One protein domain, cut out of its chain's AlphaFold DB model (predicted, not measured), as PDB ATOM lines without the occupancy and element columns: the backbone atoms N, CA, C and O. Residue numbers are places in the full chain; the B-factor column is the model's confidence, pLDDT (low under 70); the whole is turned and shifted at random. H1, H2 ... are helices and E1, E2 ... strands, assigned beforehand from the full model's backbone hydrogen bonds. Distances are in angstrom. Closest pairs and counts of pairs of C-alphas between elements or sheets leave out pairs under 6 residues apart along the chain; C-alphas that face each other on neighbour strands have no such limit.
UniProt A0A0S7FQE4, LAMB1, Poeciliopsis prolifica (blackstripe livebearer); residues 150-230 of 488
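Overview. This is residues 150 to 230 of the 488 residues of the protein "LAMB1" of Poeciliopsis prolifica (blackstripe livebearer) (UniProt A0A0S7FQE4). A small compact body sits between two helical arms that stick out at opposite ends, one made by residues 150 to 166, of which 150 to 165 belong to H1, and the other by residues 220 to 230 of H4. In the body the short helix H2 packs on the hairpin E1 and E2, with the four-residue H3 beside E1 and turns of chain around them. The printed part has 81 residues, with four named helices and two named strands in the order H1, H2, H3, E1, E2, H4; the sheet E1 - E2 is antiparallel, and the class is mostly helix. It is only just loose, close to extended, with a radius of gyration of the C-alphas of 17.2 A, and the arms make the length of its spans of 66 by 24 by 22 A.

Along the chain. H1, residues 150 to 165, begins at C-alpha 150 (210.241, 125.757, 129.213) and is 22.5 A long. H2, residues 169 to 176, is 10.0 A long, and H3, residues 183 to 186, 5.3 A. E1, residues 192 to 197, measures 8.0 A and E2, residues 203 to 205, 6.2 A. H4, residues 213 to 230, is 25.5 A long and ends at C-alpha 230 (149.816, 130.933, 154.231).

Arrangement. H1 touches no helix and is apart from E1 and E2. The C-alphas of Ser 172 in H2 and Leu 194 in E1, the closest of the two, are 5.2 A apart. The closest C-alphas of H3 and E1, Cys 186 and Gly 192, are 4.8 A apart. In the antiparallel hairpin E1 and E2, N 193 and O 204 are within hydrogen-bond range at 3.1 A, as are N 204 and O 196 at 2.8 A. H4 touches H2 with residues 213 to 215 alone, closest at the C-alphas of Ala 213 and Thr 175, 4.7 A, at a shallow tilt of 10 degrees, the same way. In H1, H2 and H4 every O i to N i+4 pair is within hydrogen-bond range; H3 is too short for such a pair.

Size, cuts and confidence. The C-alphas of Ser 150 and Glu 230, the two farthest apart, are 65.6 A apart. Without the stretches that stand free, the body of 53 residues spans 26 by 25 by 14 A. The printed part has no cut, and no link is long. Mean pLDDT of the printed part is 86.3; residues 180 to 185 are under 70.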
ATOM      1  N   SER A 150     209.790 124.905 128.112       96.44
ATOM      2  CA  SER A 150     210.241 125.757 129.213       96.44
ATOM      3  C   SER A 150     209.185 126.793 129.596       96.44
ATOM      4  O   SER A 150     208.892 126.959 130.777       96.44
ATOM      5  N   GLU A 151     208.567 127.458 128.617       96.44
ATOM      6  CA  GLU A 151     207.477 128.406 128.865       96.44
ATOM      7  C   GLU A 151     206.288 127.743 129.560       96.44
ATOM      8  O   GLU A 151     205.700 128.313 130.476       96.44
ATOM      9  N   HIS A 152     205.906 126.539 129.127       94.81
ATOM     10  CA  HIS A 152     204.803 125.797 129.730       94.81
ATOM     11  C   HIS A 152     205.138 125.371 131.160       94.81
ATOM     12  O   HIS A 152     204.298 125.528 132.042       94.81
ATOM     13  N   ALA A 153     206.358 124.889 131.405       95.50
ATOM     14  CA  ALA A 153     206.819 124.557 132.748       95.50
ATOM     15  C   ALA A 153     206.782 125.788 133.667       95.50
ATOM     16  O   ALA A 153     206.251 125.706 134.770       95.50
ATOM     17  N   GLN A 154     207.248 126.944 133.187       96.31
ATOM     18  CA  GLN A 154     207.204 128.191 133.951       96.31
ATOM     19  C   GLN A 154     205.768 128.666 134.212       96.31
ATOM     20  O   GLN A 154     205.459 129.105 135.314       96.31
ATOM     21  N   LYS A 155     204.866 128.574 133.226       95.62
ATOM     22  CA  LYS A 155     203.445 128.915 133.412       95.62
ATOM     23  C   LYS A 155     202.773 128.009 134.443       95.62
ATOM     24  O   LYS A 155     201.969 128.501 135.226       95.62
ATOM     25  N   LEU A 156     203.094 126.715 134.444       95.38
ATOM     26  CA  LEU A 156     202.578 125.766 135.431       95.38
ATOM     27  C   LEU A 156     203.116 126.055 136.833       95.38
ATOM     28  O   LEU A 156     202.341 126.010 137.781       95.38
ATOM     29  N   ASP A 157     204.399 126.386 136.959       94.56
ATOM     30  CA  ASP A 157     205.015 126.755 138.239       94.56
ATOM     31  C   ASP A 157     204.426 128.065 138.788       94.56
ATOM     32  O   ASP A 157     204.004 128.131 139.939       94.56
ATOM     33  N   ASN A 158     204.268 129.078 137.927       94.31
ATOM     34  CA  ASN A 158     203.582 130.322 138.275       94.31
ATOM     35  C   ASN A 158     202.138 130.061 138.724       94.31
ATOM     36  O   ASN A 158     201.713 130.603 139.739       94.31
ATOM     37  N   LEU A 159     201.392 129.218 137.999       93.50
ATOM     38  CA  LEU A 159     200.021 128.859 138.362       93.50
ATOM     39  C   LEU A 159     199.966 128.107 139.698       93.50
ATOM     40  O   LEU A 159     199.090 128.383 140.508       93.50
ATOM     41  N   ALA A 160     200.894 127.179 139.945       90.38
ATOM     42  CA  ALA A 160     200.990 126.475 141.221       90.38
ATOM     43  C   ALA A 160     201.261 127.453 142.375       90.38
ATOM     44  O   ALA A 160     200.597 127.370 143.407       90.38
ATOM     45  N   GLY A 161     202.154 128.427 142.169       90.44
ATOM     46  CA  GLY A 161     202.394 129.510 143.121       90.44
ATOM     47  C   GLY A 161     201.157 130.385 143.350       90.44
ATOM     48  O   GLY A 161     200.792 130.646 144.493       90.44
ATOM     49  N   GLU A 162     200.454 130.790 142.287       89.00
ATOM     50  CA  GLU A 162     199.194 131.539 142.400       89.00
ATOM     51  C   GLU A 162     198.140 130.750 143.190       89.00
ATOM     52  O   GLU A 162     197.499 131.311 144.080       89.00
ATOM     53  N   MET A 163     198.004 129.444 142.932       84.56
ATOM     54  CA  MET A 163     197.092 128.556 143.659       84.56
ATOM     55  C   MET A 163     197.457 128.416 145.142       84.56
ATOM     56  O   MET A 163     196.554 128.376 145.972       84.56
ATOM     57  N   GLU A 164     198.745 128.369 145.488       81.38
ATOM     58  CA  GLU A 164     199.199 128.317 146.885       81.38
ATOM     59  C   GLU A 164     198.925 129.635 147.626       81.38
ATOM     60  O   GLU A 164     198.583 129.631 148.808       81.38
ATOM     61  N   THR A 165     199.012 130.775 146.930       81.38
ATOM     62  CA  THR A 165     198.704 132.096 147.509       81.38
ATOM     63  C   THR A 165     197.211 132.423 147.579       81.38
ATOM     64  O   THR A 165     196.830 133.417 148.205       81.38
ATOM     65  N   LEU A 166     196.356 131.626 146.931       82.00
ATOM     66  CA  LEU A 166     194.925 131.886 146.860       82.00
ATOM     67  C   LEU A 166     194.240 131.543 148.188       82.00
ATOM     68  O   LEU A 166     193.811 130.415 148.426       82.00
ATOM     69  N   ASP A 167     194.077 132.554 149.036       81.88
ATOM     70  CA  ASP A 167     193.290 132.442 150.260       81.88
ATOM     71  C   ASP A 167     191.781 132.570 149.967       81.88
ATOM     72  O   ASP A 167     191.246 133.658 149.725       81.88
ATOM     73  N   LEU A 168     191.078 131.435 150.004       84.50
ATOM     74  CA  LEU A 168     189.623 131.369 149.847       84.50
ATOM     75  C   LEU A 168     188.863 131.500 151.172       84.50
ATOM     76  O   LEU A 168     187.629 131.497 151.150       84.50
ATOM     77  N   SER A 169     189.533 131.655 152.318       83.00
ATOM     78  CA  SER A 169     188.876 131.714 153.626       83.00
ATOM     79  C   SER A 169     187.867 132.857 153.727       83.00
ATOM     80  O   SER A 169     186.769 132.670 154.251       83.00
ATOM     81  N   VAL A 170     188.175 134.032 153.164       86.69
ATOM     82  CA  VAL A 170     187.254 135.185 153.172       86.69
ATOM     83  C   VAL A 170     185.984 134.895 152.369       86.69
ATOM     84  O   VAL A 170     184.875 135.213 152.809       86.69
ATOM     85  N   ILE A 171     186.130 134.289 151.191       87.44
ATOM     86  CA  ILE A 171     184.998 133.949 150.322       87.44
ATOM     87  C   ILE A 171     184.197 132.805 150.950       87.44
ATOM     88  O   ILE A 171     182.966 132.843 150.932       87.44
ATOM     89  N   SER A 172     184.875 131.842 151.578       87.94
ATOM     90  CA  SER A 172     184.241 130.736 152.294       87.94
ATOM     91  C   SER A 172     183.419 131.227 153.471       87.94
ATOM     92  O   SER A 172     182.269 130.820 153.626       87.94
ATOM     93  N   TYR A 173     183.945 132.185 154.232       88.12
ATOM     94  CA  TYR A 173     183.195 132.805 155.310       88.12
ATOM     95  C   TYR A 173     181.950 133.519 154.783       88.12
ATOM     96  O   TYR A 173     180.848 133.227 155.226       88.12
ATOM     97  N   LYS A 174     182.083 134.377 153.764       90.69
ATOM     98  CA  LYS A 174     180.926 135.096 153.203       90.69
ATOM     99  C   LYS A 174     179.879 134.179 152.569       90.69
ATOM    100  O   LYS A 174     178.700 134.518 152.560       90.69
ATOM    101  N   THR A 175     180.294 133.043 152.017       91.19
ATOM    102  CA  THR A 175     179.394 132.130 151.296       91.19
ATOM    103  C   THR A 175     178.743 131.116 152.232       91.19
ATOM    104  O   THR A 175     177.523 130.976 152.227       91.19
ATOM    105  N   CYS A 176     179.546 130.443 153.059       90.06
ATOM    106  CA  CYS A 176     179.127 129.319 153.897       90.06
ATOM    107  C   CYS A 176     179.010 129.672 155.388       90.06
ATOM    108  O   CYS A 176     178.426 128.905 156.141       90.06
ATOM    109  N   GLY A 177     179.566 130.800 155.838       88.00
ATOM    110  CA  GLY A 177     179.603 131.196 157.252       88.00
ATOM    111  C   GLY A 177     180.793 130.649 158.042       88.00
ATOM    112  O   GLY A 177     180.806 130.737 159.266       88.00
ATOM    113  N   SER A 178     181.803 130.087 157.367       85.06
ATOM    114  CA  SER A 178     183.023 129.571 158.001       85.06
ATOM    115  C   SER A 178     184.255 129.752 157.104       85.06
ATOM    116  O   SER A 178     184.165 129.509 155.898       85.06
ATOM    117  N   PRO A 179     185.420 130.150 157.656       77.12
ATOM    118  CA  PRO A 179     186.640 130.384 156.878       77.12
ATOM    119  C   PRO A 179     187.327 129.096 156.391       77.12
ATOM    120  O   PRO A 179     188.350 129.164 155.717       77.12
ATOM    121  N   SER A 180     186.794 127.927 156.742       68.44
ATOM    122  CA  SER A 180     187.344 126.609 156.427       68.44
ATOM    123  C   SER A 180     187.433 126.363 154.916       68.44
ATOM    124  O   SER A 180     186.441 126.047 154.268       68.44
ATOM    125  N   SER A 181     188.639 126.490 154.364       61.44
ATOM    126  CA  SER A 181     188.995 126.140 152.986       61.44
ATOM    127  C   SER A 181     189.953 124.944 153.006       61.44
ATOM    128  O   SER A 181     191.168 125.107 152.923       61.44
ATOM    129  N   GLY A 182     189.425 123.733 153.204       60.56
ATOM    130  CA  GLY A 182     190.234 122.508 153.204       60.56
ATOM    131  C   GLY A 182     189.576 121.322 153.908       60.56
ATOM    132  O   GLY A 182     188.788 121.510 154.838       60.56
ATOM    133  N   GLN A 183     189.936 120.103 153.487       59.34
ATOM    134  CA  GLN A 183     189.307 118.839 153.913       59.34
ATOM    135  C   GLN A 183     189.315 118.626 155.435       59.34
ATOM    136  O   GLN A 183     188.288 118.249 155.999       59.34
ATOM    137  N   ASP A 184     190.418 118.949 156.118       59.78
ATOM    138  CA  ASP A 184     190.554 118.742 157.570       59.78
ATOM    139  C   ASP A 184     189.630 119.652 158.401       59.78
ATOM    140  O   ASP A 184     189.262 119.323 159.527       59.78
ATOM    141  N   SER A 185     189.204 120.784 157.830       63.66
ATOM    142  CA  SER A 185     188.371 121.789 158.505       63.66
ATOM    143  C   SER A 185     186.872 121.692 158.171       63.66
ATOM    144  O   SER A 185     186.035 122.260 158.880       63.66
ATOM    145  N   CYS A 186     186.518 120.925 157.131       73.12
ATOM    146  CA  CYS A 186     185.136 120.687 156.701       73.12
ATOM    147  C   CYS A 186     184.296 119.954 157.753       73.12
ATOM    148  O   CYS A 186     183.093 120.190 157.882       73.12
ATOM    149  N   TRP A 187     184.939 119.076 158.522       71.19
ATOM    150  CA  TRP A 187     184.294 118.264 159.553       71.19
ATOM    151  C   TRP A 187     184.167 118.983 160.888       71.19
ATOM    152  O   TRP A 187     183.229 118.722 161.638       71.19
ATOM    153  N   SER A 188     185.093 119.899 161.178       71.75
ATOM    154  CA  SER A 188     185.121 120.640 162.439       71.75
ATOM    155  C   SER A 188     184.126 121.797 162.489       71.75
ATOM    156  O   SER A 188     183.711 122.186 163.578       71.75
ATOM    157  N   SER A 189     183.751 122.365 161.337       77.94
ATOM    158  CA  SER A 189     182.798 123.474 161.281       77.94
ATOM    159  C   SER A 189     181.370 122.967 161.046       77.94
ATOM    160  O   SER A 189     181.136 122.256 160.062       77.94
ATOM    161  N   PRO A 190     180.383 123.358 161.876       82.44
ATOM    162  CA  PRO A 190     178.977 123.033 161.627       82.44
ATOM    163  C   PRO A 190     178.469 123.623 160.300       82.44
ATOM    164  O   PRO A 190     177.579 123.049 159.684       82.44
ATOM    165  N   CYS A 191     179.095 124.705 159.828       87.19
ATOM    166  CA  CYS A 191     178.746 125.421 158.601       87.19
ATOM    167  C   CYS A 191     179.477 124.922 157.343       87.19
ATOM    168  O   CYS A 191     179.238 125.433 156.248       87.19
ATOM    169  N   GLY A 192     180.399 123.963 157.486       86.94
ATOM    170  CA  GLY A 192     181.213 123.461 156.378       86.94
ATOM    171  C   GLY A 192     182.143 124.522 155.777       86.94
ATOM    172  O   GLY A 192     182.801 125.262 156.512       86.94
ATOM    173  N   GLY A 193     182.239 124.574 154.447       85.88
ATOM    174  CA  GLY A 193     183.165 125.464 153.736       85.88
ATOM    175  C   GLY A 193     183.164 125.279 152.217       85.88
ATOM    176  O   GLY A 193     182.512 124.378 151.684       85.88
ATOM    177  N   LEU A 194     183.886 126.138 151.495       83.75
ATOM    178  CA  LEU A 194     183.985 126.029 150.034       83.75
ATOM    179  C   LEU A 194     184.704 124.740 149.627       83.75
ATOM    180  O   LEU A 194     185.843 124.503 150.021       83.75
ATOM    181  N   GLY A 195     184.029 123.920 148.820       80.81
ATOM    182  CA  GLY A 195     184.539 122.614 148.390       80.81
ATOM    183  C   GLY A 195     184.451 121.523 149.461       80.81
ATOM    184  O   GLY A 195     184.948 120.423 149.239       80.81
ATOM    185  N   CYS A 196     183.820 121.801 150.605       85.31
ATOM    186  CA  CYS A 196     183.546 120.782 151.605       85.31
ATOM    187  C   CYS A 196     182.432 119.854 151.140       85.31
ATOM    188  O   CYS A 196     181.397 120.312 150.653       85.31
ATOM    189  N   VAL A 197     182.637 118.558 151.348       85.81
ATOM    190  CA  VAL A 197     181.638 117.521 151.100       85.81
ATOM    191  C   VAL A 197     181.385 116.721 152.371       85.81
ATOM    192  O   VAL A 197     182.275 116.604 153.216       85.81
ATOM    193  N   ASP A 198     180.165 116.224 152.530       81.38
ATOM    194  CA  ASP A 198     179.799 115.271 153.578       81.38
ATOM    195  C   ASP A 198     180.228 113.822 153.204       81.38
ATOM    196  O   ASP A 198     180.812 113.621 152.132       81.38
ATOM    197  N   PRO A 199     180.083 112.814 154.099       80.38
ATOM    198  CA  PRO A 199     180.624 111.474 153.858       80.38
ATOM    199  C   PRO A 199     179.907 110.776 152.703       80.38
ATOM    200  O   PRO A 199     180.439 109.837 152.115       80.38
ATOM    201  N   GLU A 200     178.716 111.263 152.364       83.38
ATOM    202  CA  GLU A 200     177.886 110.853 151.244       83.38
ATOM    203  C   GLU A 200     178.234 111.600 149.939       83.38
ATOM    204  O   GLU A 200     177.679 111.293 148.880       83.38
ATOM    205  N   GLY A 201     179.175 112.548 149.984       84.25
ATOM    206  CA  GLY A 201     179.683 113.297 148.837       84.25
ATOM    207  C   GLY A 201     178.862 114.533 148.450       84.25
ATOM    208  O   GLY A 201     179.101 115.098 147.382       84.25
ATOM    209  N   GLN A 202     177.907 114.970 149.273       85.00
ATOM    210  CA  GLN A 202     177.106 116.173 149.035       85.00
ATOM    211  C   GLN A 202     177.835 117.436 149.510       85.00
ATOM    212  O   GLN A 202     178.538 117.404 150.521       85.00
ATOM    213  N   PRO A 203     177.670 118.579 148.821       86.31
ATOM    214  CA  PRO A 203     178.321 119.824 149.207       86.31
ATOM    215  C   PRO A 203     177.803 120.330 150.562       86.31
ATOM    216  O   PRO A 203     176.617 120.609 150.731       86.31
ATOM    217  N   LYS A 204     178.715 120.518 151.516       87.19
ATOM    218  CA  LYS A 204     178.423 121.010 152.866       87.19
ATOM    219  C   LYS A 204     178.854 122.470 153.007       87.19
ATOM    220  O   LYS A 204     180.017 122.764 153.286       87.19
ATOM    221  N   CYS A 205     177.911 123.389 152.814       89.38
ATOM    222  CA  CYS A 205     178.133 124.833 152.903       89.38
ATOM    223  C   CYS A 205     176.887 125.534 153.462       89.38
ATOM    224  O   CYS A 205     175.817 125.481 152.858       89.38
ATOM    225  N   GLY A 206     177.035 126.216 154.596       87.88
ATOM    226  CA  GLY A 206     175.923 126.838 155.313       87.88
ATOM    227  C   GLY A 206     175.188 125.864 156.233       87.88
ATOM    228  O   GLY A 206     175.630 124.740 156.466       87.88
ATOM    229  N   GLY A 207     174.073 126.323 156.793       86.94
ATOM    230  CA  GLY A 207     173.292 125.574 157.774       86.94
ATOM    231  C   GLY A 207     172.666 126.485 158.822       86.94
ATOM    232  O   GLY A 207     172.903 127.694 158.844       86.94
ATOM    233  N   GLU A 208     171.851 125.912 159.700       84.44
ATOM    234  CA  GLU A 208     171.237 126.667 160.789       84.44
ATOM    235  C   GLU A 208     172.316 127.264 161.714       84.44
ATOM    236  O   GLU A 208     173.237 126.574 162.145       84.44
ATOM    237  N   GLY A 209     172.228 128.570 161.985       86.12
ATOM    238  CA  GLY A 209     173.214 129.301 162.793       86.12
ATOM    239  C   GLY A 209     174.458 129.791 162.038       86.12
ATOM    240  O   GLY A 209     175.329 130.405 162.652       86.12
ATOM    241  N   CYS A 210     174.545 129.566 160.726       90.88
ATOM    242  CA  CYS A 210     175.689 129.968 159.906       90.88
ATOM    243  C   CYS A 210     175.456 131.312 159.210       90.88
ATOM    244  O   CYS A 210     174.482 131.469 158.475       90.88
ATOM    245  N   ASP A 211     176.379 132.260 159.378       88.62
ATOM    246  CA  ASP A 211     176.292 133.589 158.762       88.62
ATOM    247  C   ASP A 211     176.955 133.611 157.377       88.62
ATOM    248  O   ASP A 211     178.093 134.047 157.208       88.62
ATOM    249  N   GLY A 212     176.259 133.055 156.383       91.19
ATOM    250  CA  GLY A 212     176.733 132.967 155.003       91.19
ATOM    251  C   GLY A 212     175.615 133.161 153.984       91.19
ATOM    252  O   GLY A 212     174.437 132.929 154.270       91.19
ATOM    253  N   ALA A 213     175.986 133.561 152.768       93.31
ATOM    254  CA  ALA A 213     175.056 133.795 151.666       93.31
ATOM    255  C   ALA A 213     174.161 132.581 151.363       93.31
ATOM    256  O   ALA A 213     172.976 132.760 151.088       93.31
ATOM    257  N   VAL A 214     174.695 131.355 151.459       92.69
ATOM    258  CA  VAL A 214     173.919 130.122 151.236       92.69
ATOM    259  C   VAL A 214     172.846 129.946 152.307       92.69
ATOM    260  O   VAL A 214     171.685 129.704 151.980       92.69
ATOM    261  N   THR A 215     173.192 130.137 153.582       92.00
ATOM    262  CA  THR A 215     172.213 130.086 154.674       92.00
ATOM    263  C   THR A 215     171.144 131.162 154.519       92.00
ATOM    264  O   THR A 215     169.959 130.876 154.681       92.00
ATOM    265  N   ALA A 216     171.541 132.389 154.173       93.19
ATOM    266  CA  ALA A 216     170.604 133.488 153.963       93.19
ATOM    267  C   ALA A 216     169.628 133.186 152.814       93.19
ATOM    268  O   ALA A 216     168.422 133.364 152.976       93.19
ATOM    269  N   ALA A 217     170.130 132.671 151.688       93.69
ATOM    270  CA  ALA A 217     169.306 132.275 150.550       93.69
ATOM    271  C   ALA A 217     168.324 131.152 150.915       93.69
ATOM    272  O   ALA A 217     167.132 131.272 150.637       93.69
ATOM    273  N   ASN A 218     168.793 130.108 151.605       91.31
ATOM    274  CA  ASN A 218     167.941 129.008 152.059       91.31
ATOM    275  C   ASN A 218     166.879 129.477 153.065       91.31
ATOM    276  O   ASN A 218     165.724 129.070 152.971       91.31
ATOM    277  N   SER A 219     167.229 130.377 153.988       91.12
ATOM    278  CA  SER A 219     166.268 130.953 154.935       91.12
ATOM    279  C   SER A 219     165.197 131.787 154.230       91.12
ATOM    280  O   SER A 219     164.020 131.686 154.572       91.12
ATOM    281  N   ILE A 220     165.577 132.588 153.228       93.38
ATOM    282  CA  ILE A 220     164.623 133.355 152.416       93.38
ATOM    283  C   ILE A 220     163.711 132.413 151.628       93.38
ATOM    284  O   ILE A 220     162.505 132.646 151.586       93.38
ATOM    285  N   LEU A 221     164.258 131.346 151.039       93.44
ATOM    286  CA  LEU A 221     163.481 130.351 150.302       93.44
ATOM    287  C   LEU A 221     162.435 129.682 151.200       93.44
ATOM    288  O   LEU A 221     161.260 129.681 150.848       93.44
ATOM    289  N   LEU A 222     162.842 129.189 152.374       92.75
ATOM    290  CA  LEU A 222     161.932 128.568 153.342       92.75
ATOM    291  C   LEU A 222     160.830 129.536 153.780       92.75
ATOM    292  O   LEU A 222     159.654 129.203 153.695       92.75
ATOM    293  N   LYS A 223     161.187 130.773 154.145       94.38
ATOM    294  CA  LYS A 223     160.196 131.801 154.508       94.38
ATOM    295  C   LYS A 223     159.248 132.140 153.362       94.38
ATOM    296  O   LYS A 223     158.087 132.448 153.601       94.38
ATOM    297  N   THR A 224     159.734 132.112 152.122       94.19
ATOM    298  CA  THR A 224     158.898 132.358 150.939       94.19
ATOM    299  C   THR A 224     157.907 131.216 150.737       94.19
ATOM    300  O   THR A 224     156.744 131.484 150.470       94.19
ATOM    301  N   GLN A 225     158.334 129.966 150.930       94.06
ATOM    302  CA  GLN A 225     157.456 128.793 150.865       94.06
ATOM    303  C   GLN A 225     156.412 128.789 151.991       94.06
ATOM    304  O   GLN A 225     155.243 128.507 151.742       94.06
ATOM    305  N   GLU A 226     156.808 129.146 153.215       94.75
ATOM    306  CA  GLU A 226     155.882 129.317 154.342       94.75
ATOM    307  C   GLU A 226     154.839 130.402 154.038       94.75
ATOM    308  O   GLU A 226     153.639 130.159 154.159       94.75
ATOM    309  N   ALA A 227     155.279 131.570 153.557       95.00
ATOM    310  CA  ALA A 227     154.383 132.657 153.171       95.00
ATOM    311  C   ALA A 227     153.459 132.274 151.999       95.00
ATOM    312  O   ALA A 227     152.285 132.639 151.997       95.00
ATOM    313  N   GLU A 228     153.954 131.526 151.010       93.62
ATOM    314  CA  GLU A 228     153.146 131.003 149.904       93.62
ATOM    315  C   GLU A 228     152.042 130.072 150.420       93.62
ATOM    316  O   GLU A 228     150.875 130.221 150.048       93.62
ATOM    317  N   GLN A 229     152.379 129.169 151.341       94.62
ATOM    318  CA  GLN A 229     151.413 128.261 151.953       94.62
ATOM    319  C   GLN A 229     150.352 129.015 152.772       94.62
ATOM    320  O   GLN A 229     149.165 128.676 152.704       94.62
ATOM    321  N   GLU A 230     150.747 130.055 153.512       94.19
ATOM    322  CA  GLU A 230     149.816 130.933 154.231       94.19
ATOM    323  C   GLU A 230     148.873 131.675 153.274       94.19
ATOM    324  O   GLU A 230     147.668 131.734 153.525       94.19
TER     325      GLU A 230